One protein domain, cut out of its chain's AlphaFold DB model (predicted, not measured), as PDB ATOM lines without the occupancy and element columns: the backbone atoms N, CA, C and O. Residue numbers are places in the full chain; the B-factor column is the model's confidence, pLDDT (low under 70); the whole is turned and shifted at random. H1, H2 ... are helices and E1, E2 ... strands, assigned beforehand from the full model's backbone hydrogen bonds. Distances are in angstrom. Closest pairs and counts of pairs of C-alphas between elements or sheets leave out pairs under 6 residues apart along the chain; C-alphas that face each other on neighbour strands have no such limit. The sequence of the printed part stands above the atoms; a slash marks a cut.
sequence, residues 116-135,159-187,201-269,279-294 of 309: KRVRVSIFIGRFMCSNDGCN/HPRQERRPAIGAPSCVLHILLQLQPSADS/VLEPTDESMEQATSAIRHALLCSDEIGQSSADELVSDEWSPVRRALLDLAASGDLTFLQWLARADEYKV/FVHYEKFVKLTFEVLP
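This is residues 116 to 135, 159 to 187, 201 to 269 and 279 to 294 of the 309 residues of the protein "KCTD21 protein" of Symbiodinium natans (UniProt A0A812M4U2). A five-stranded antiparallel sheet, curled like part of a barrel, wraps round the helix H3. The helical hairpin of H1 and H2 packs on the sheet as well, H1 mainly along E2 and H2 on E4, while the long strands E1, E2, E4 and E5 make the longest axis. The printed part has 134 residues with three named helices and five named strands, in the order E1 E2 E3 H1 H2 H3 E4 E5; across the sheet the order is E3 E2 E1 E5 E4. The class is mixed, helices and strands. The whole is only just compact, close to loose, with a radius of gyration of the C-alphas of 16.7 A, and its C-alphas span 56 by 28 by 25 A.

E1, residues 116 to 128, begins at C-alpha 116 (0.027, 37.516, -18.640) and is 37.6 A long. E2, residues 172 to 183, is 33.9 A long, and E3 is residues 202 to 204. H1, residues 206 to 221, is 22.2 A long from C-alpha 206 (10.275, 28.589, -23.086). H2 is residues 228 to 235, and H3, residues 241 to 251, is 15.2 A long. E4, residues 257 to 266, is 28.0 A long. E5, residues 282 to 293, is 34.6 A long and ends at C-alpha 293 (-1.702, 41.511, -12.893).

The sheet is strongly twisted, with edge strands E3 and E4. E1 and E5 are antiparallel, with N 121 and O 289 2.9 A apart, within hydrogen-bond range. Also within range are N 118 and O 177 of E1 and E2, 2.8 A, N 203 and O 182 of E3 and E2, 2.8 A, and N 260 and O 288 of E4 and E5, 2.8 A. E2 pairs in a staggered way, with E1 over 172 to 179 and with E3 over 181 to 183. The sheet curls round H3; the closest C-alphas of H3 and E3 are those of Ala 251 and Leu 202, 6.2 A. H2 and H3 make two layers with the sheet, helices on one face of it. H1 is on the sheet at a height of 8.3 A. H1 and H2, a helical hairpin, touch at Arg 217 and Ala 231, their closest C-alphas, 5.8 A, at a steep tilt of 40 degrees, opposite ways. H2 and H3 touch only at the corner, closest at C-alphas 235 and 242, 5.6 A. In H1, H2 and H3 every O i to N i+4 pair is within hydrogen-bond range.

The C-alphas farthest apart, those of Asp 132 and Ser 187, are 57.3 A apart. Three cuts leave gaps between C-alphas of 10.5 A from 135 to 159, 6.2 A from 187 to 201 and 7.1 A from 269 to 279. Of the links that are printed whole, none is long. Mean pLDDT of the printed part is 74.9; 40 residues are under 70, among them 126 to 135 and 159 to 171.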
ATOM      1  N   LYS A 116       0.336  37.247 -20.046       84.62
ATOM      2  CA  LYS A 116       0.027  37.516 -18.640       84.62
ATOM      3  C   LYS A 116       1.170  38.294 -18.015       84.62
ATOM      4  O   LYS A 116       2.333  37.928 -18.151       84.62
ATOM      5  N   ARG A 117       0.846  39.365 -17.298       87.06
ATOM      6  CA  ARG A 117       1.841  40.090 -16.512       87.06
ATOM      7  C   ARG A 117       1.844  39.521 -15.103       87.06
ATOM      8  O   ARG A 117       0.790  39.393 -14.496       87.06
ATOM      9  N   VAL A 118       3.018  39.204 -14.586       87.06
ATOM     10  CA  VAL A 118       3.211  38.653 -13.248       87.06
ATOM     11  C   VAL A 118       4.029  39.639 -12.430       87.06
ATOM     12  O   VAL A 118       5.064  40.131 -12.880       87.06
ATOM     13  N   ARG A 119       3.562  39.962 -11.229       89.44
ATOM     14  CA  ARG A 119       4.375  40.619 -10.207       89.44
ATOM     15  C   ARG A 119       5.013  39.536  -9.350       89.44
ATOM     16  O   ARG A 119       4.307  38.674  -8.833       89.44
ATOM     17  N   VAL A 120       6.329  39.604  -9.193       88.19
ATOM     18  CA  VAL A 120       7.090  38.736  -8.295       88.19
ATOM     19  C   VAL A 120       7.699  39.595  -7.201       88.19
ATOM     20  O   VAL A 120       8.570  40.415  -7.475       88.19
ATOM     21  N   SER A 121       7.239  39.423  -5.968       86.94
ATOM     22  CA  SER A 121       7.853  40.065  -4.806       86.94
ATOM     23  C   SER A 121       8.760  39.064  -4.111       86.94
ATOM     24  O   SER A 121       8.302  38.001  -3.685       86.94
ATOM     25  N   ILE A 122      10.035  39.412  -4.011       85.00
ATOM     26  CA  ILE A 122      11.072  38.602  -3.384       85.00
ATOM     27  C   ILE A 122      11.387  39.236  -2.040       85.00
ATOM     28  O   ILE A 122      11.754  40.408  -1.981       85.00
ATOM     29  N   PHE A 123      11.231  38.460  -0.976       82.56
ATOM     30  CA  PHE A 123      11.647  38.837   0.364       82.56
ATOM     31  C   PHE A 123      12.712  37.858   0.806       82.56
ATOM     32  O   PHE A 123      12.476  36.647   0.836       82.56
ATOM     33  N   ILE A 124      13.867  38.394   1.147       79.88
ATOM     34  CA  ILE A 124      14.969  37.627   1.702       79.88
ATOM     35  C   ILE A 124      15.032  37.994   3.174       79.88
ATOM     36  O   ILE A 124      14.626  39.095   3.537       79.88
ATOM     37  N   GLY A 125      15.438  37.072   4.036       72.31
ATOM     38  CA  GLY A 125      15.717  37.438   5.410       72.31
ATOM     39  C   GLY A 125      16.301  36.340   6.260       72.31
ATOM     40  O   GLY A 125      16.262  35.155   5.917       72.31
ATOM     41  N   ARG A 126      16.838  36.776   7.397       67.19
ATOM     42  CA  ARG A 126      17.448  35.920   8.405       67.19
ATOM     43  C   ARG A 126      16.458  35.678   9.524       67.19
ATOM     44  O   ARG A 126      15.843  36.607  10.039       67.19
ATOM     45  N   PHE A 127      16.344  34.425   9.918       60.25
ATOM     46  CA  PHE A 127      15.682  34.038  11.146       60.25
ATOM     47  C   PHE A 127      16.743  33.795  12.215       60.25
ATOM     48  O   PHE A 127      17.626  32.961  12.017       60.25
ATOM     49  N   MET A 128      16.647  34.525  13.325       52.34
ATOM     50  CA  MET A 128      17.472  34.332  14.517       52.34
ATOM     51  C   MET A 128      16.625  33.661  15.592       52.34
ATOM     52  O   MET A 128      15.556  34.159  15.936       52.34
ATOM     53  N   CYS A 129      17.097  32.542  16.137       50.25
ATOM     54  CA  CYS A 129      16.465  31.925  17.302       50.25
ATOM     55  C   CYS A 129      17.091  32.503  18.580       50.25
ATOM     56  O   CYS A 129      18.263  32.247  18.843       50.25
ATOM     57  N   SER A 130      16.317  33.252  19.372       47.81
ATOM     58  CA  SER A 130      16.744  33.801  20.674       47.81
ATOM     59  C   SER A 130      16.145  33.059  21.876       47.81
ATOM     60  O   SER A 130      16.225  33.530  23.005       47.81
ATOM     61  N   ASN A 131      15.482  31.922  21.652       43.88
ATOM     62  CA  ASN A 131      14.655  31.308  22.684       43.88
ATOM     63  C   ASN A 131      15.520  30.597  23.745       43.88
ATOM     64  O   ASN A 131      16.163  29.597  23.424       43.88
ATOM     65  N   ASP A 132      15.417  31.021  25.010       44.47
ATOM     66  CA  ASP A 132      16.050  30.393  26.194       44.47
ATOM     67  C   ASP A 132      15.670  28.895  26.379       44.47
ATOM     68  O   ASP A 132      16.249  28.189  27.200       44.47
ATOM     69  N   GLY A 133      14.686  28.389  25.618       43.41
ATOM     70  CA  GLY A 133      14.259  26.982  25.575       43.41
ATOM     71  C   GLY A 133      14.702  26.187  24.334       43.41
ATOM     72  O   GLY A 133      14.226  25.067  24.133       43.41
ATOM     73  N   CYS A 134      15.551  26.746  23.465       44.75
ATOM     74  CA  CYS A 134      16.200  25.986  22.392       44.75
ATOM     75  C   CYS A 134      17.238  25.029  22.994       44.75
ATOM     76  O   CYS A 134      18.092  25.442  23.768       44.75
ATOM     77  N   ASN A 135      17.208  23.745  22.623       45.38
ATOM     78  CA  ASN A 135      18.132  22.730  23.156       45.38
ATOM     79  C   ASN A 135      19.533  22.787  22.506       45.38
ATOM     80  O   ASN A 135      20.183  21.760  22.321       45.38
ATOM     81  N   HIS A 159      10.789  29.960  18.697       42.19
ATOM     82  CA  HIS A 159      11.166  28.665  18.104       42.19
ATOM     83  C   HIS A 159      10.150  27.966  17.155       42.19
ATOM     84  O   HIS A 159       8.946  27.969  17.423       42.19
ATOM     85  N   PRO A 160      10.629  27.176  16.163       43.16
ATOM     86  CA  PRO A 160       9.833  26.394  15.192       43.16
ATOM     87  C   PRO A 160       9.100  25.159  15.766       43.16
ATOM     88  O   PRO A 160       8.855  24.186  15.059       43.16
ATOM     89  N   ARG A 161       8.743  25.155  17.059       41.28
ATOM     90  CA  ARG A 161       7.829  24.138  17.629       41.28
ATOM     91  C   ARG A 161       6.372  24.601  17.675       41.28
ATOM     92  O   ARG A 161       5.501  23.814  18.029       41.28
ATOM     93  N   GLN A 162       6.100  25.844  17.292       42.06
ATOM     94  CA  GLN A 162       4.751  26.334  17.036       42.06
ATOM     95  C   GLN A 162       4.687  26.852  15.601       42.06
ATOM     96  O   GLN A 162       5.591  27.550  15.156       42.06
ATOM     97  N   GLU A 163       3.629  26.473  14.887       44.44
ATOM     98  CA  GLU A 163       3.322  26.785  13.485       44.44
ATOM     99  C   GLU A 163       3.151  28.294  13.229       44.44
ATOM    100  O   GLU A 163       2.079  28.777  12.860       44.44
ATOM    101  N   ARG A 164       4.194  29.095  13.434       47.53
ATOM    102  CA  ARG A 164       4.203  30.503  13.050       47.53
ATOM    103  C   ARG A 164       5.273  30.726  11.999       47.53
ATOM    104  O   ARG A 164       6.443  30.416  12.184       47.53
ATOM    105  N   ARG A 165       4.802  31.229  10.854       51.78
ATOM    106  CA  ARG A 165       5.604  31.579   9.680       51.78
ATOM    107  C   ARG A 165       6.744  32.516  10.110       51.78
ATOM    108  O   ARG A 165       6.467  33.427  10.892       51.78
ATOM    109  N   PRO A 166       7.976  32.336   9.600       51.94
ATOM    110  CA  PRO A 166       9.082  33.229   9.924       51.94
ATOM    111  C   PRO A 166       8.707  34.674   9.576       51.94
ATOM    112  O   PRO A 166       8.151  34.944   8.506       51.94
ATOM    113  N   ALA A 167       8.971  35.598  10.500       54.12
ATOM    114  CA  ALA A 167       8.847  37.025  10.245       54.12
ATOM    115  C   ALA A 167      10.027  37.445   9.359       54.12
ATOM    116  O   ALA A 167      11.170  37.470   9.803       54.12
ATOM    117  N   ILE A 168       9.755  37.708   8.082       61.72
ATOM    118  CA  ILE A 168      10.784  38.093   7.111       61.72
ATOM    119  C   ILE A 168      10.951  39.607   7.192       61.72
ATOM    120  O   ILE A 168      10.128  40.351   6.659       61.72
ATOM    121  N   GLY A 169      11.987  40.050   7.899       60.84
ATOM    122  CA  GLY A 169      12.406  41.448   7.950       60.84
ATOM    123  C   GLY A 169      13.774  41.597   7.303       60.84
ATOM    124  O   GLY A 169      14.777  41.430   7.984       60.84
ATOM    125  N   ALA A 170      13.824  41.834   5.992       59.28
ATOM    126  CA  ALA A 170      15.065  42.054   5.241       59.28
ATOM    127  C   ALA A 170      14.737  42.536   3.804       59.28
ATOM    128  O   ALA A 170      13.548  42.723   3.501       59.28
ATOM    129  N   PRO A 171      15.736  42.888   2.961       64.00
ATOM    130  CA  PRO A 171      15.496  43.625   1.724       64.00
ATOM    131  C   PRO A 171      14.489  42.917   0.820       64.00
ATOM    132  O   PRO A 171      14.465  41.691   0.690       64.00
ATOM    133  N   SER A 172      13.638  43.726   0.197       75.31
ATOM    134  CA  SER A 172      12.640  43.246  -0.746       75.31
ATOM    135  C   SER A 172      12.854  43.891  -2.099       75.31
ATOM    136  O   SER A 172      13.166  45.080  -2.191       75.31
ATOM    137  N   CYS A 173      12.666  43.108  -3.153       83.75
ATOM    138  CA  CYS A 173      12.578  43.626  -4.507       83.75
ATOM    139  C   CYS A 173      11.278  43.155  -5.153       83.75
ATOM    140  O   CYS A 173      10.797  42.048  -4.902       83.75
ATOM    141  N   VAL A 174      10.715  44.004  -6.007       85.75
ATOM    142  CA  VAL A 174       9.528  43.678  -6.796       85.75
ATOM    143  C   VAL A 174       9.928  43.661  -8.260       85.75
ATOM    144  O   VAL A 174      10.424  44.651  -8.792       85.75
ATOM    145  N   LEU A 175       9.689  42.530  -8.908       88.69
ATOM    146  CA  LEU A 175       9.898  42.330 -10.332       88.69
ATOM    147  C   LEU A 175       8.546  42.309 -11.035       88.69
ATOM    148  O   LEU A 175       7.568  41.748 -10.540       88.69
ATOM    149  N   HIS A 176       8.502  42.897 -12.223       88.62
ATOM    150  CA  HIS A 176       7.383  42.741 -13.140       88.62
ATOM    151  C   HIS A 176       7.855  41.933 -14.335       88.62
ATOM    152  O   HIS A 176       8.715  42.381 -15.086       88.62
ATOM    153  N   ILE A 177       7.270  40.758 -14.506       88.62
ATOM    154  CA  ILE A 177       7.634  39.796 -15.537       88.62
ATOM    155  C   ILE A 177       6.455  39.660 -16.497       88.62
ATOM    156  O   ILE A 177       5.296  39.675 -16.081       88.62
ATOM    157  N   LEU A 178       6.735  39.558 -17.792       88.50
ATOM    158  CA  LEU A 178       5.728  39.265 -18.805       88.50
ATOM    159  C   LEU A 178       5.847  37.793 -19.198       88.50
ATOM    160  O   LEU A 178       6.816  37.403 -19.841       88.50
ATOM    161  N   LEU A 179       4.859  36.987 -18.824       89.38
ATOM    162  CA  LEU A 179       4.738  35.618 -19.302       89.38
ATOM    163  C   LEU A 179       3.949  35.616 -20.601       89.38
ATOM    164  O   LEU A 179       2.797  36.051 -20.655       89.38
ATOM    165  N   GLN A 180       4.569  35.117 -21.658       85.62
ATOM    166  CA  GLN A 180       3.886  34.901 -22.921       85.62
ATOM    167  C   GLN A 180       3.398  33.460 -22.946       85.62
ATOM    168  O   GLN A 180       4.195  32.548 -22.757       85.62
ATOM    169  N   LEU A 181       2.110  33.261 -23.192       84.81
ATOM    170  CA  LEU A 181       1.479  31.951 -23.225       84.81
ATOM    171  C   LEU A 181       1.185  31.522 -24.663       84.81
ATOM    172  O   LEU A 181       0.899  32.356 -25.527       84.81
ATOM    173  N   GLN A 182       1.223  30.214 -24.883       76.62
ATOM    174  CA  GLN A 182       0.867  29.543 -26.126       76.62
ATOM    175  C   GLN A 182      -0.057  28.350 -25.839       76.62
ATOM    176  O   GLN A 182      -0.065  27.851 -24.714       76.62
ATOM    177  N   PRO A 183      -0.844  27.880 -26.820       74.44
ATOM    178  CA  PRO A 183      -1.581  26.627 -26.691       74.44
ATOM    179  C   PRO A 183      -0.632  25.446 -26.461       74.44
ATOM    180  O   PRO A 183       0.334  25.291 -27.209       74.44
ATOM    181  N   SER A 184      -0.935  24.610 -25.470       73.38
ATOM    182  CA  SER A 184      -0.169  23.394 -25.192       73.38
ATOM    183  C   SER A 184      -0.331  22.372 -26.318       73.38
ATOM    184  O   SER A 184      -1.428  22.185 -26.850       73.38
ATOM    185  N   ALA A 185       0.758  21.695 -26.693       63.94
ATOM    186  CA  ALA A 185       0.752  20.695 -27.766       63.94
ATOM    187  C   ALA A 185      -0.195  19.510 -27.479       63.94
ATOM    188  O   ALA A 185      -0.775  18.946 -28.411       63.94
ATOM    189  N   ASP A 186      -0.408  19.201 -26.197       56.09
ATOM    190  CA  ASP A 186      -1.233  18.087 -25.720       56.09
ATOM    191  C   ASP A 186      -2.742  18.378 -25.759       56.09
ATOM    192  O   ASP A 186      -3.563  17.477 -25.589       56.09
ATOM    193  N   SER A 187      -3.158  19.610 -26.086       52.38
ATOM    194  CA  SER A 187      -4.579  19.955 -26.247       52.38
ATOM    195  C   SER A 187      -5.224  19.351 -27.509       52.38
ATOM    196  O   SER A 187      -6.349  19.709 -27.857       52.38
ATOM    197  N   VAL A 201      -5.803  24.705 -23.367       74.06
ATOM    198  CA  VAL A 201      -4.799  24.743 -22.300       74.06
ATOM    199  C   VAL A 201      -3.665  25.655 -22.755       74.06
ATOM    200  O   VAL A 201      -3.106  25.456 -23.832       74.06
ATOM    201  N   LEU A 202      -3.354  26.672 -21.954       77.50
ATOM    202  CA  LEU A 202      -2.288  27.629 -22.231       77.50
ATOM    203  C   LEU A 202      -1.087  27.351 -21.330       77.50
ATOM    204  O   LEU A 202      -1.239  27.209 -20.119       77.50
ATOM    205  N   GLU A 203       0.102  27.347 -21.915       84.31
ATOM    206  CA  GLU A 203       1.375  27.179 -21.218       84.31
ATOM    207  C   GLU A 203       2.317  28.350 -21.531       84.31
ATOM    208  O   GLU A 203       2.275  28.896 -22.638       84.31
ATOM    209  N   PRO A 204       3.159  28.789 -20.583       88.31
ATOM    210  CA  PRO A 204       4.221  29.740 -20.865       88.31
ATOM    211  C   PRO A 204       5.171  29.229 -21.936       88.31
ATOM    212  O   PRO A 204       5.504  28.051 -21.986       88.31
ATOM    213  N   THR A 205       5.675  30.143 -22.749       86.50
ATOM    214  CA  THR A 205       6.706  29.808 -23.729       86.50
ATOM    215  C   THR A 205       8.075  29.710 -23.083       86.50
ATOM    216  O   THR A 205       8.360  30.479 -22.160       86.50
ATOM    217  N   ASP A 206       8.928  28.835 -23.613       86.75
ATOM    218  CA  ASP A 206      10.275  28.589 -23.086       86.75
ATOM    219  C   ASP A 206      11.081  29.882 -22.940       86.75
ATOM    220  O   ASP A 206      11.601  30.159 -21.865       86.75
ATOM    221  N   GLU A 207      11.062  30.743 -23.962       86.75
ATOM    222  CA  GLU A 207      11.740  32.047 -23.933       86.75
ATOM    223  C   GLU A 207      11.254  32.923 -22.765       86.75
ATOM    224  O   GLU A 207      12.054  33.497 -22.026       86.75
ATOM    225  N   SER A 208       9.936  33.022 -22.558       89.19
ATOM    226  CA  SER A 208       9.391  33.822 -21.453       89.19
ATOM    227  C   SER A 208       9.670  33.206 -20.083       89.19
ATOM    228  O   SER A 208       9.803  33.938 -19.104       89.19
ATOM    229  N   MET A 209       9.761  31.875 -20.009       90.62
ATOM    230  CA  MET A 209      10.114  31.172 -18.781       90.62
ATOM    231  C   MET A 209      11.575  31.398 -18.429       90.62
ATOM    232  O   MET A 209      11.851  31.775 -17.297       90.62
ATOM    233  N   GLU A 210      12.483  31.254 -19.390       90.25
ATOM    234  CA  GLU A 210      13.915  31.503 -19.214       90.25
ATOM    235  C   GLU A 210      14.193  32.960 -18.818       90.25
ATOM    236  O   GLU A 210      14.968  33.240 -17.902       90.25
ATOM    237  N   GLN A 211      13.503  33.918 -19.444       89.62
ATOM    238  CA  GLN A 211      13.589  35.328 -19.056       89.62
ATOM    239  C   GLN A 211      13.098  35.556 -17.620       89.62
ATOM    240  O   GLN A 211      13.724  36.299 -16.861       89.62
ATOM    241  N   ALA A 212      11.989  34.917 -17.229       91.50
ATOM    242  CA  ALA A 212      11.438  35.023 -15.884       91.50
ATOM    243  C   ALA A 212      12.385  34.438 -14.828       91.50
ATOM    244  O   ALA A 212      12.681  35.099 -13.830       91.50
ATOM    245  N   THR A 213      12.873  33.217 -15.052       91.94
ATOM    246  CA  THR A 213      13.798  32.527 -14.151       91.94
ATOM    247  C   THR A 213      15.113  33.290 -14.042       91.94
ATOM    248  O   THR A 213      15.555  33.576 -12.931       91.94
ATOM    249  N   SER A 214      15.684  33.746 -15.158       91.00
ATOM    250  CA  SER A 214      16.902  34.562 -15.175       91.00
ATOM    251  C   SER A 214      16.747  35.873 -14.391       91.00
ATOM    252  O   SER A 214      17.599  36.206 -13.564       91.00
ATOM    253  N   ALA A 215      15.626  36.586 -14.560       90.38
ATOM    254  CA  ALA A 215      15.354  37.819 -13.819       90.38
ATOM    255  C   ALA A 215      15.229  37.579 -12.304       90.38
ATOM    256  O   ALA A 215      15.783  38.341 -11.508       90.38
ATOM    257  N   ILE A 216      14.533  36.511 -11.900       90.88
ATOM    258  CA  ILE A 216      14.390  36.127 -10.488       90.88
ATOM    259  C   ILE A 216      15.750  35.726  -9.912       90.88
ATOM    260  O   ILE A 216      16.127  36.213  -8.848       90.88
ATOM    261  N   ARG A 217      16.519  34.899 -10.628       90.75
ATOM    262  CA  ARG A 217      17.868  34.478 -10.233       90.75
ATOM    263  C   ARG A 217      18.784  35.675 -10.018       90.75
ATOM    264  O   ARG A 217      19.432  35.770  -8.982       90.75
ATOM    265  N   HIS A 218      18.818  36.599 -10.974       89.50
ATOM    266  CA  HIS A 218      19.615  37.815 -10.861       89.50
ATOM    267  C   HIS A 218      19.219  38.627  -9.621       89.50
ATOM    268  O   HIS A 218      20.080  39.038  -8.852       89.50
ATOM    269  N   ALA A 219      17.918  38.812  -9.385       88.00
ATOM    270  CA  ALA A 219      17.429  39.539  -8.220       88.00
ATOM    271  C   ALA A 219      17.790  38.862  -6.884       88.00
ATOM    272  O   ALA A 219      18.126  39.560  -5.930       88.00
ATOM    273  N   LEU A 220      17.774  37.526  -6.824       86.50
ATOM    274  CA  LEU A 220      18.232  36.771  -5.653       86.50
ATOM    275  C   LEU A 220      19.725  37.008  -5.379       86.50
ATOM    276  O   LEU A 220      20.106  37.261  -4.238       86.50
ATOM    277  N   LEU A 221      20.557  36.981  -6.424       86.69
ATOM    278  CA  LEU A 221      22.009  37.162  -6.308       86.69
ATOM    279  C   LEU A 221      22.417  38.590  -5.923       86.69
ATOM    280  O   LEU A 221      23.450  38.771  -5.289       86.69
ATOM    281  N   CYS A 222      21.613  39.603  -6.254       84.38
ATOM    282  CA  CYS A 222      21.873  40.988  -5.846       84.38
ATOM    283  C   CYS A 222      21.732  41.237  -4.334       84.38
ATOM    284  O   CYS A 222      22.049  42.331  -3.879       84.38
ATOM    285  N   SER A 223      21.210  40.284  -3.558       75.38
ATOM    286  CA  SER A 223      20.887  40.510  -2.147       75.38
ATOM    287  C   SER A 223      22.079  40.412  -1.190       75.38
ATOM    288  O   SER A 223      21.868  40.626   0.002       75.38
ATOM    289  N   ASP A 224      23.270  40.011  -1.645       71.19
ATOM    290  CA  ASP A 224      24.438  39.586  -0.839       71.19
ATOM    291  C   ASP A 224      24.165  38.440   0.173       71.19
ATOM    292  O   ASP A 224      25.084  37.765   0.634       71.19
ATOM    293  N   GLU A 225      22.900  38.171   0.513       74.56
ATOM    294  CA  GLU A 225      22.472  37.162   1.478       74.56
ATOM    295  C   GLU A 225      22.319  35.773   0.850       74.56
ATOM    296  O   GLU A 225      22.444  34.777   1.559       74.56
ATOM    297  N   ILE A 226      22.059  35.675  -0.457       78.00
ATOM    298  CA  ILE A 226      21.803  34.406  -1.151       78.00
ATOM    299  C   ILE A 226      23.021  34.001  -1.984       78.00
ATOM    300  O   ILE A 226      23.482  34.756  -2.836       78.00
ATOM    301  N   GLY A 227      23.532  32.791  -1.736       80.50
ATOM    302  CA  GLY A 227      24.637  32.209  -2.497       80.50
ATOM    303  C   GLY A 227      24.214  31.692  -3.876       80.50
ATOM    304  O   GLY A 227      23.034  31.453  -4.137       80.50
ATOM    305  N   GLN A 228      25.196  31.474  -4.757       84.50
ATOM    306  CA  GLN A 228      24.952  31.020  -6.130       84.50
ATOM    307  C   GLN A 228      24.246  29.660  -6.201       84.50
ATOM    308  O   GLN A 228      23.260  29.536  -6.918       84.50
ATOM    309  N   SER A 229      24.697  28.672  -5.422       83.31
ATOM    310  CA  SER A 229      24.086  27.337  -5.380       83.31
ATOM    311  C   SER A 229      22.624  27.382  -4.941       83.31
ATOM    312  O   SER A 229      21.784  26.722  -5.545       83.31
ATOM    313  N   SER A 230      22.312  28.195  -3.930       83.56
ATOM    314  CA  SER A 230      20.954  28.338  -3.415       83.56
ATOM    315  C   SER A 230      20.069  29.041  -4.445       83.56
ATOM    316  O   SER A 230      18.975  28.573  -4.726       83.56
ATOM    317  N   ALA A 231      20.542  30.119  -5.084       86.06
ATOM    318  CA  ALA A 231      19.798  30.769  -6.167       86.06
ATOM    319  C   ALA A 231      19.523  29.815  -7.347       86.06
ATOM    320  O   ALA A 231      18.419  29.826  -7.891       86.06
ATOM    321  N   ASP A 232      20.501  28.982  -7.712       87.00
ATOM    322  CA  ASP A 232      20.376  27.993  -8.786       87.00
ATOM    323  C   ASP A 232      19.361  26.897  -8.438       87.00
ATOM    324  O   ASP A 232      18.536  26.544  -9.273       87.00
ATOM    325  N   GLU A 233      19.343  26.393  -7.204       85.44
ATOM    326  CA  GLU A 233      18.385  25.367  -6.774       85.44
ATOM    327  C   GLU A 233      16.931  25.870  -6.820       85.44
ATOM    328  O   GLU A 233      16.043  25.188  -7.342       85.44
ATOM    329  N   LEU A 234      16.694  27.100  -6.343       83.94
ATOM    330  CA  LEU A 234      15.362  27.715  -6.324       83.94
ATOM    331  C   LEU A 234      14.810  27.955  -7.738       83.94
ATOM    332  O   LEU A 234      13.593  28.059  -7.891       83.94
ATOM    333  N   VAL A 235      15.687  28.065  -8.744       85.69
ATOM    334  CA  VAL A 235      15.357  28.515 -10.107       85.69
ATOM    335  C   VAL A 235      15.650  27.470 -11.202       85.69
ATOM    336  O   VAL A 235      15.177  27.640 -12.320       85.69
ATOM    337  N   SER A 236      16.331  26.364 -10.874       77.62
ATOM    338  CA  SER A 236      16.699  25.239 -11.759       77.62
ATOM    339  C   SER A 236      15.693  24.852 -12.864       77.62
ATOM    340  O   SER A 236      14.471  24.937 -12.711       77.62
ATOM    341  N   ASP A 237      16.217  24.382 -13.998       69.81
ATOM    342  CA  ASP A 237      15.488  24.455 -15.270       69.81
ATOM    343  C   ASP A 237      14.264  23.539 -15.396       69.81
ATOM    344  O   ASP A 237      13.262  23.961 -15.965       69.81
ATOM    345  N   GLU A 238      14.271  22.315 -14.866       68.50
ATOM    346  CA  GLU A 238      13.114  21.415 -15.044       68.50
ATOM    347  C   GLU A 238      12.211  21.318 -13.816       68.50
ATOM    348  O   GLU A 238      10.986  21.303 -13.954       68.50
ATOM    349  N   TRP A 239      12.796  21.302 -12.618       73.06
ATOM    350  CA  TRP A 239      12.088  20.954 -11.382       73.06
ATOM    351  C   TRP A 239      12.074  22.077 -10.353       73.06
ATOM    352  O   TRP A 239      11.669  21.845  -9.210       73.06
ATOM    353  N   SER A 240      12.489  23.293 -10.728       83.31
ATOM    354  CA  SER A 240      12.492  24.364  -9.750       83.31
ATOM    355  C   SER A 240      11.090  24.701  -9.266       83.31
ATOM    356  O   SER A 240      10.134  24.804 -10.049       83.31
ATOM    357  N   PRO A 241      10.947  24.947  -7.960       83.06
ATOM    358  CA  PRO A 241       9.676  25.374  -7.412       83.06
ATOM    359  C   PRO A 241       9.211  26.724  -7.973       83.06
ATOM    360  O   PRO A 241       8.008  26.935  -8.106       83.06
ATOM    361  N   VAL A 242      10.141  27.614  -8.355       88.69
ATOM    362  CA  VAL A 242       9.821  28.867  -9.059       88.69
ATOM    363  C   VAL A 242       9.164  28.582 -10.399       88.69
ATOM    364  O   VAL A 242       8.100  29.131 -10.683       88.69
ATOM    365  N   ARG A 243       9.763  27.704 -11.212       89.19
ATOM    366  CA  ARG A 243       9.208  27.337 -12.515       89.19
ATOM    367  C   ARG A 243       7.823  26.725 -12.363       89.19
ATOM    368  O   ARG A 243       6.901  27.145 -13.052       89.19
ATOM    369  N   ARG A 244       7.651  25.812 -11.404       87.06
ATOM    370  CA  ARG A 244       6.349  25.208 -11.092       87.06
ATOM    371  C   ARG A 244       5.308  26.250 -10.680       87.06
ATOM    372  O   ARG A 244       4.211  26.245 -11.223       87.06
ATOM    373  N   ALA A 245       5.664  27.187  -9.802       88.00
ATOM    374  CA  ALA A 245       4.758  28.255  -9.382       88.00
ATOM    375  C   ALA A 245       4.347  29.170 -10.551       88.00
ATOM    376  O   ALA A 245       3.188  29.568 -10.643       88.00
ATOM    377  N   LEU A 246       5.272  29.486 -11.463       89.06
ATOM    378  CA  LEU A 246       4.971  30.258 -12.672       89.06
ATOM    379  C   LEU A 246       4.044  29.491 -13.628       89.06
ATOM    380  O   LEU A 246       3.137  30.102 -14.190       89.06
ATOM    381  N   LEU A 247       4.235  28.176 -13.784       87.94
ATOM    382  CA  LEU A 247       3.353  27.310 -14.577       87.94
ATOM    383  C   LEU A 247       1.941  27.244 -13.977       87.94
ATOM    384  O   LEU A 247       0.969  27.467 -14.696       87.94
ATOM    385  N   ASP A 248       1.824  27.025 -12.666       84.81
ATOM    386  CA  ASP A 248       0.537  26.986 -11.958       84.81
ATOM    387  C   ASP A 248      -0.223  28.318 -12.120       84.81
ATOM    388  O   ASP A 248      -1.421  28.351 -12.415       84.81
ATOM    389  N   LEU A 249       0.488  29.442 -12.001       86.81
ATOM    390  CA  LEU A 249      -0.071  30.778 -12.194       86.81
ATOM    391  C   LEU A 249      -0.486  31.038 -13.656       86.81
ATOM    392  O   LEU A 249      -1.505  31.675 -13.939       86.81
ATOM    393  N   ALA A 250       0.308  30.547 -14.605       84.81
ATOM    394  CA  ALA A 250       0.025  30.660 -16.027       84.81
ATOM    395  C   ALA A 250      -1.176  29.815 -16.462       84.81
ATOM    396  O   ALA A 250      -1.933  30.266 -17.323       84.81
ATOM    397  N   ALA A 251      -1.397  28.662 -15.834       81.56
ATOM    398  CA  ALA A 251      -2.564  27.822 -16.072       81.56
ATOM    399  C   ALA A 251      -3.856  28.407 -15.465       81.56
ATOM    400  O   ALA A 251      -4.941  28.167 -15.990       81.56
ATOM    401  N   SER A 252      -3.766  29.206 -14.392       79.50
ATOM    402  CA  SER A 252      -4.952  29.781 -13.739       79.50
ATOM    403  C   SER A 252      -5.680  30.810 -14.612       79.50
ATOM    404  O   SER A 252      -5.070  31.754 -15.103       79.50
ATOM    405  N   GLY A 253      -6.997  30.689 -14.788       69.38
ATOM    406  CA  GLY A 253      -7.805  31.683 -15.512       69.38
ATOM    407  C   GLY A 253      -8.027  32.999 -14.753       69.38
ATOM    408  O   GLY A 253      -8.332  34.014 -15.377       69.38
ATOM    409  N   ASP A 254      -7.834  32.995 -13.432       76.50
ATOM    410  CA  ASP A 254      -8.184  34.100 -12.540       76.50
ATOM    411  C   ASP A 254      -6.951  34.898 -12.079       76.50
ATOM    412  O   ASP A 254      -5.802  34.487 -12.265       76.50
ATOM    413  N   LEU A 255      -7.181  36.045 -11.423       75.88
ATOM    414  CA  LEU A 255      -6.141  36.830 -10.736       75.88
ATOM    415  C   LEU A 255      -5.683  36.120  -9.447       75.88
ATOM    416  O   LEU A 255      -5.873  36.608  -8.334       75.88
ATOM    417  N   THR A 256      -5.138  34.915  -9.592       79.44
ATOM    418  CA  THR A 256      -4.687  34.084  -8.478       79.44
ATOM    419  C   THR A 256      -3.355  34.585  -7.925       79.44
ATOM    420  O   THR A 256      -2.515  35.131  -8.642       79.44
ATOM    421  N   PHE A 257      -3.168  34.370  -6.626       83.56
ATOM    422  CA  PHE A 257      -1.948  34.659  -5.890       83.56
ATOM    423  C   PHE A 257      -1.328  33.353  -5.395       83.56
ATOM    424  O   PHE A 257      -2.019  32.540  -4.778       83.56
ATOM    425  N   LEU A 258      -0.027  33.171  -5.616       82.25
ATOM    426  CA  LEU A 258       0.736  32.052  -5.070       82.25
ATOM    427  C   LEU A 258       1.845  32.570  -4.160       82.25
ATOM    428  O   LEU A 258       2.579  33.497  -4.502       82.25
ATOM    429  N   GLN A 259       1.977  31.940  -2.996       83.31
ATOM    430  CA  GLN A 259       3.066  32.199  -2.068       83.31
ATOM    431  C   GLN A 259       3.937  30.960  -1.960       83.31
ATOM    432  O   GLN A 259       3.456  29.878  -1.624       83.31
ATOM    433  N   TRP A 260       5.229  31.157  -2.161       82.50
ATOM    434  CA  TRP A 260       6.230  30.126  -2.012       82.50
ATOM    435  C   TRP A 260       7.299  30.559  -1.006       82.50
ATOM    436  O   TRP A 260       7.670  31.732  -0.946       82.50
ATOM    437  N   LEU A 261       7.750  29.623  -0.174       78.12
ATOM    438  CA  LEU A 261       8.743  29.854   0.873       78.12
ATOM    439  C   LEU A 261       9.776  28.730   0.829       78.12
ATOM    440  O   LEU A 261       9.402  27.561   0.903       78.12
ATOM    441  N   ALA A 262      11.052  29.094   0.768       76.50
ATOM    442  CA  ALA A 262      12.161  28.151   0.765       76.50
ATOM    443  C   ALA A 262      13.246  28.523   1.770       76.50
ATOM    444  O   ALA A 262      13.465  29.701   2.068       76.50
ATOM    445  N   ARG A 263      13.923  27.489   2.275       73.94
ATOM    446  CA  ARG A 263      15.139  27.599   3.088       73.94
ATOM    447  C   ARG A 263      16.323  27.635   2.126       73.94
ATOM    448  O   ARG A 263      16.415  26.766   1.268       73.94
ATOM    449  N   ALA A 264      17.161  28.660   2.235       69.19
ATOM    450  CA  ALA A 264      18.263  28.893   1.304       69.19
ATOM    451  C   ALA A 264      19.606  28.349   1.806       69.19
ATOM    452  O   ALA A 264      20.404  27.943   0.978       69.19
ATOM    453  N   ASP A 265      19.837  28.326   3.124       64.75
ATOM    454  CA  ASP A 265      21.037  27.771   3.765       64.75
ATOM    455  C   ASP A 265      20.698  27.301   5.197       64.75
ATOM    456  O   ASP A 265      19.936  27.973   5.903       64.75
ATOM    457  N   GLU A 266      21.308  26.200   5.647       56.31
ATOM    458  CA  GLU A 266      21.276  25.719   7.039       56.31
ATOM    459  C   GLU A 266      22.709  25.718   7.605       56.31
ATOM    460  O   GLU A 266      23.593  25.036   7.082       56.31
ATOM    461  N   TYR A 267      22.973  26.496   8.663       52.09
ATOM    462  CA  TYR A 267      24.270  26.460   9.348       52.09
ATOM    463  C   TYR A 267      24.354  25.250  10.284       52.09
ATOM    464  O   TYR A 267      23.448  24.992  11.078       52.09
ATOM    465  N   LYS A 268      25.481  24.529  10.229       46.59
ATOM    466  CA  LYS A 268      25.784  23.445  11.169       46.59
ATOM    467  C   LYS A 268      26.228  24.003  12.519       46.59
ATOM    468  O   LYS A 268      27.087  24.877  12.594       46.59
ATOM    469  N   VAL A 269      25.647  23.443  13.573       48.53
ATOM    470  CA  VAL A 269      25.992  23.692  14.975       48.53
ATOM    471  C   VAL A 269      27.271  22.934  15.334       48.53
ATOM    472  O   VAL A 269      27.329  21.729  15.100       48.53
ATOM    473  N   PHE A 279      26.446  29.693  20.500       49.28
ATOM    474  CA  PHE A 279      25.774  29.377  19.236       49.28
ATOM    475  C   PHE A 279      24.551  30.269  19.007       49.28
ATOM    476  O   PHE A 279      23.660  30.339  19.849       49.28
ATOM    477  N   VAL A 280      24.464  30.879  17.825       49.97
ATOM    478  CA  VAL A 280      23.225  31.476  17.315       49.97
ATOM    479  C   VAL A 280      22.842  30.741  16.037       49.97
ATOM    480  O   VAL A 280      23.652  30.603  15.120       49.97
ATOM    481  N   HIS A 281      21.603  30.253  15.979       53.84
ATOM    482  CA  HIS A 281      21.047  29.661  14.768       53.84
ATOM    483  C   HIS A 281      20.598  30.770  13.827       53.84
ATOM    484  O   HIS A 281      19.707  31.548  14.177       53.84
ATOM    485  N   TYR A 282      21.186  30.800  12.634       54.25
ATOM    486  CA  TYR A 282      20.731  31.641  11.538       54.25
ATOM    487  C   TYR A 282      20.247  30.752  10.403       54.25
ATOM    488  O   TYR A 282      21.013  29.955   9.863       54.25
ATOM    489  N   GLU A 283      18.988  30.913  10.025       65.81
ATOM    490  CA  GLU A 283      18.461  30.348   8.786       65.81
ATOM    491  C   GLU A 283      18.129  31.474   7.822       65.81
ATOM    492  O   GLU A 283      17.572  32.502   8.218       65.81
ATOM    493  N   LYS A 284      18.465  31.275   6.549       73.00
ATOM    494  CA  LYS A 284      18.079  32.203   5.490       73.00
ATOM    495  C   LYS A 284      16.826  31.693   4.806       73.00
ATOM    496  O   LYS A 284      16.782  30.552   4.343       73.00
ATOM    497  N   PHE A 285      15.825  32.555   4.712       77.12
ATOM    498  CA  PHE A 285      14.571  32.263   4.037       77.12
ATOM    499  C   PHE A 285      14.393  33.158   2.821       77.12
ATOM    500  O   PHE A 285      14.713  34.347   2.852       77.12
ATOM    501  N   VAL A 286      13.808  32.581   1.777       79.94
ATOM    502  CA  VAL A 286      13.340  33.305   0.597       79.94
ATOM    503  C   VAL A 286      11.841  33.096   0.488       79.94
ATOM    504  O   VAL A 286      11.370  31.969   0.328       79.94
ATOM    505  N   LYS A 287      11.077  34.185   0.565       84.12
ATOM    506  CA  LYS A 287       9.654  34.195   0.229       84.12
ATOM    507  C   LYS A 287       9.472  34.830  -1.133       84.12
ATOM    508  O   LYS A 287       9.794  36.000  -1.325       84.12
ATOM    509  N   LEU A 288       8.882  34.064  -2.036       85.69
ATOM    510  CA  LEU A 288       8.446  34.530  -3.338       85.69
ATOM    511  C   LEU A 288       6.931  34.624  -3.346       85.69
ATOM    512  O   LEU A 288       6.212  33.695  -2.973       85.69
ATOM    513  N   THR A 289       6.452  35.776  -3.767       86.56
ATOM    514  CA  THR A 289       5.039  36.068  -3.916       86.56
ATOM    515  C   THR A 289       4.778  36.324  -5.389       86.56
ATOM    516  O   THR A 289       5.367  37.246  -5.947       86.56
ATOM    517  N   PHE A 290       3.888  35.545  -5.994       88.19
ATOM    518  CA  PHE A 290       3.517  35.651  -7.398       88.19
ATOM    519  C   PHE A 290       2.068  36.114  -7.515       88.19
ATOM    520  O   PHE A 290       1.171  35.535  -6.902       88.19
ATOM    521  N   GLU A 291       1.836  37.147  -8.312       88.56
ATOM    522  CA  GLU A 291       0.517  37.737  -8.527       88.56
ATOM    523  C   GLU A 291       0.308  37.987 -10.023       88.56
ATOM    524  O   GLU A 291       1.133  38.650 -10.660       88.56
ATOM    525  N   VAL A 292      -0.791  37.481 -10.591       87.75
ATOM    526  CA  VAL A 292      -1.202  37.874 -11.947       87.75
ATOM    527  C   VAL A 292      -1.754  39.286 -11.888       87.75
ATOM    528  O   VAL A 292      -2.687  39.575 -11.144       87.75
ATOM    529  N   LEU A 293      -1.194  40.167 -12.706       84.69
ATOM    530  CA  LEU A 293      -1.702  41.511 -12.893       84.69
ATOM    531  C   LEU A 293      -2.642  41.552 -14.100       84.69
ATOM    532  O   LEU A 293      -2.357  40.912 -15.121       84.69
ATOM    533  N   PRO A 294      -3.719  42.355 -14.035       79.25
ATOM    534  CA  PRO A 294      -4.515  42.636 -15.215       79.25
ATOM    535  C   PRO A 294      -3.627  43.271 -16.287       79.25
ATOM    536  O   PRO A 294      -2.673  44.006 -15.989       79.25
TER     537      PRO A 294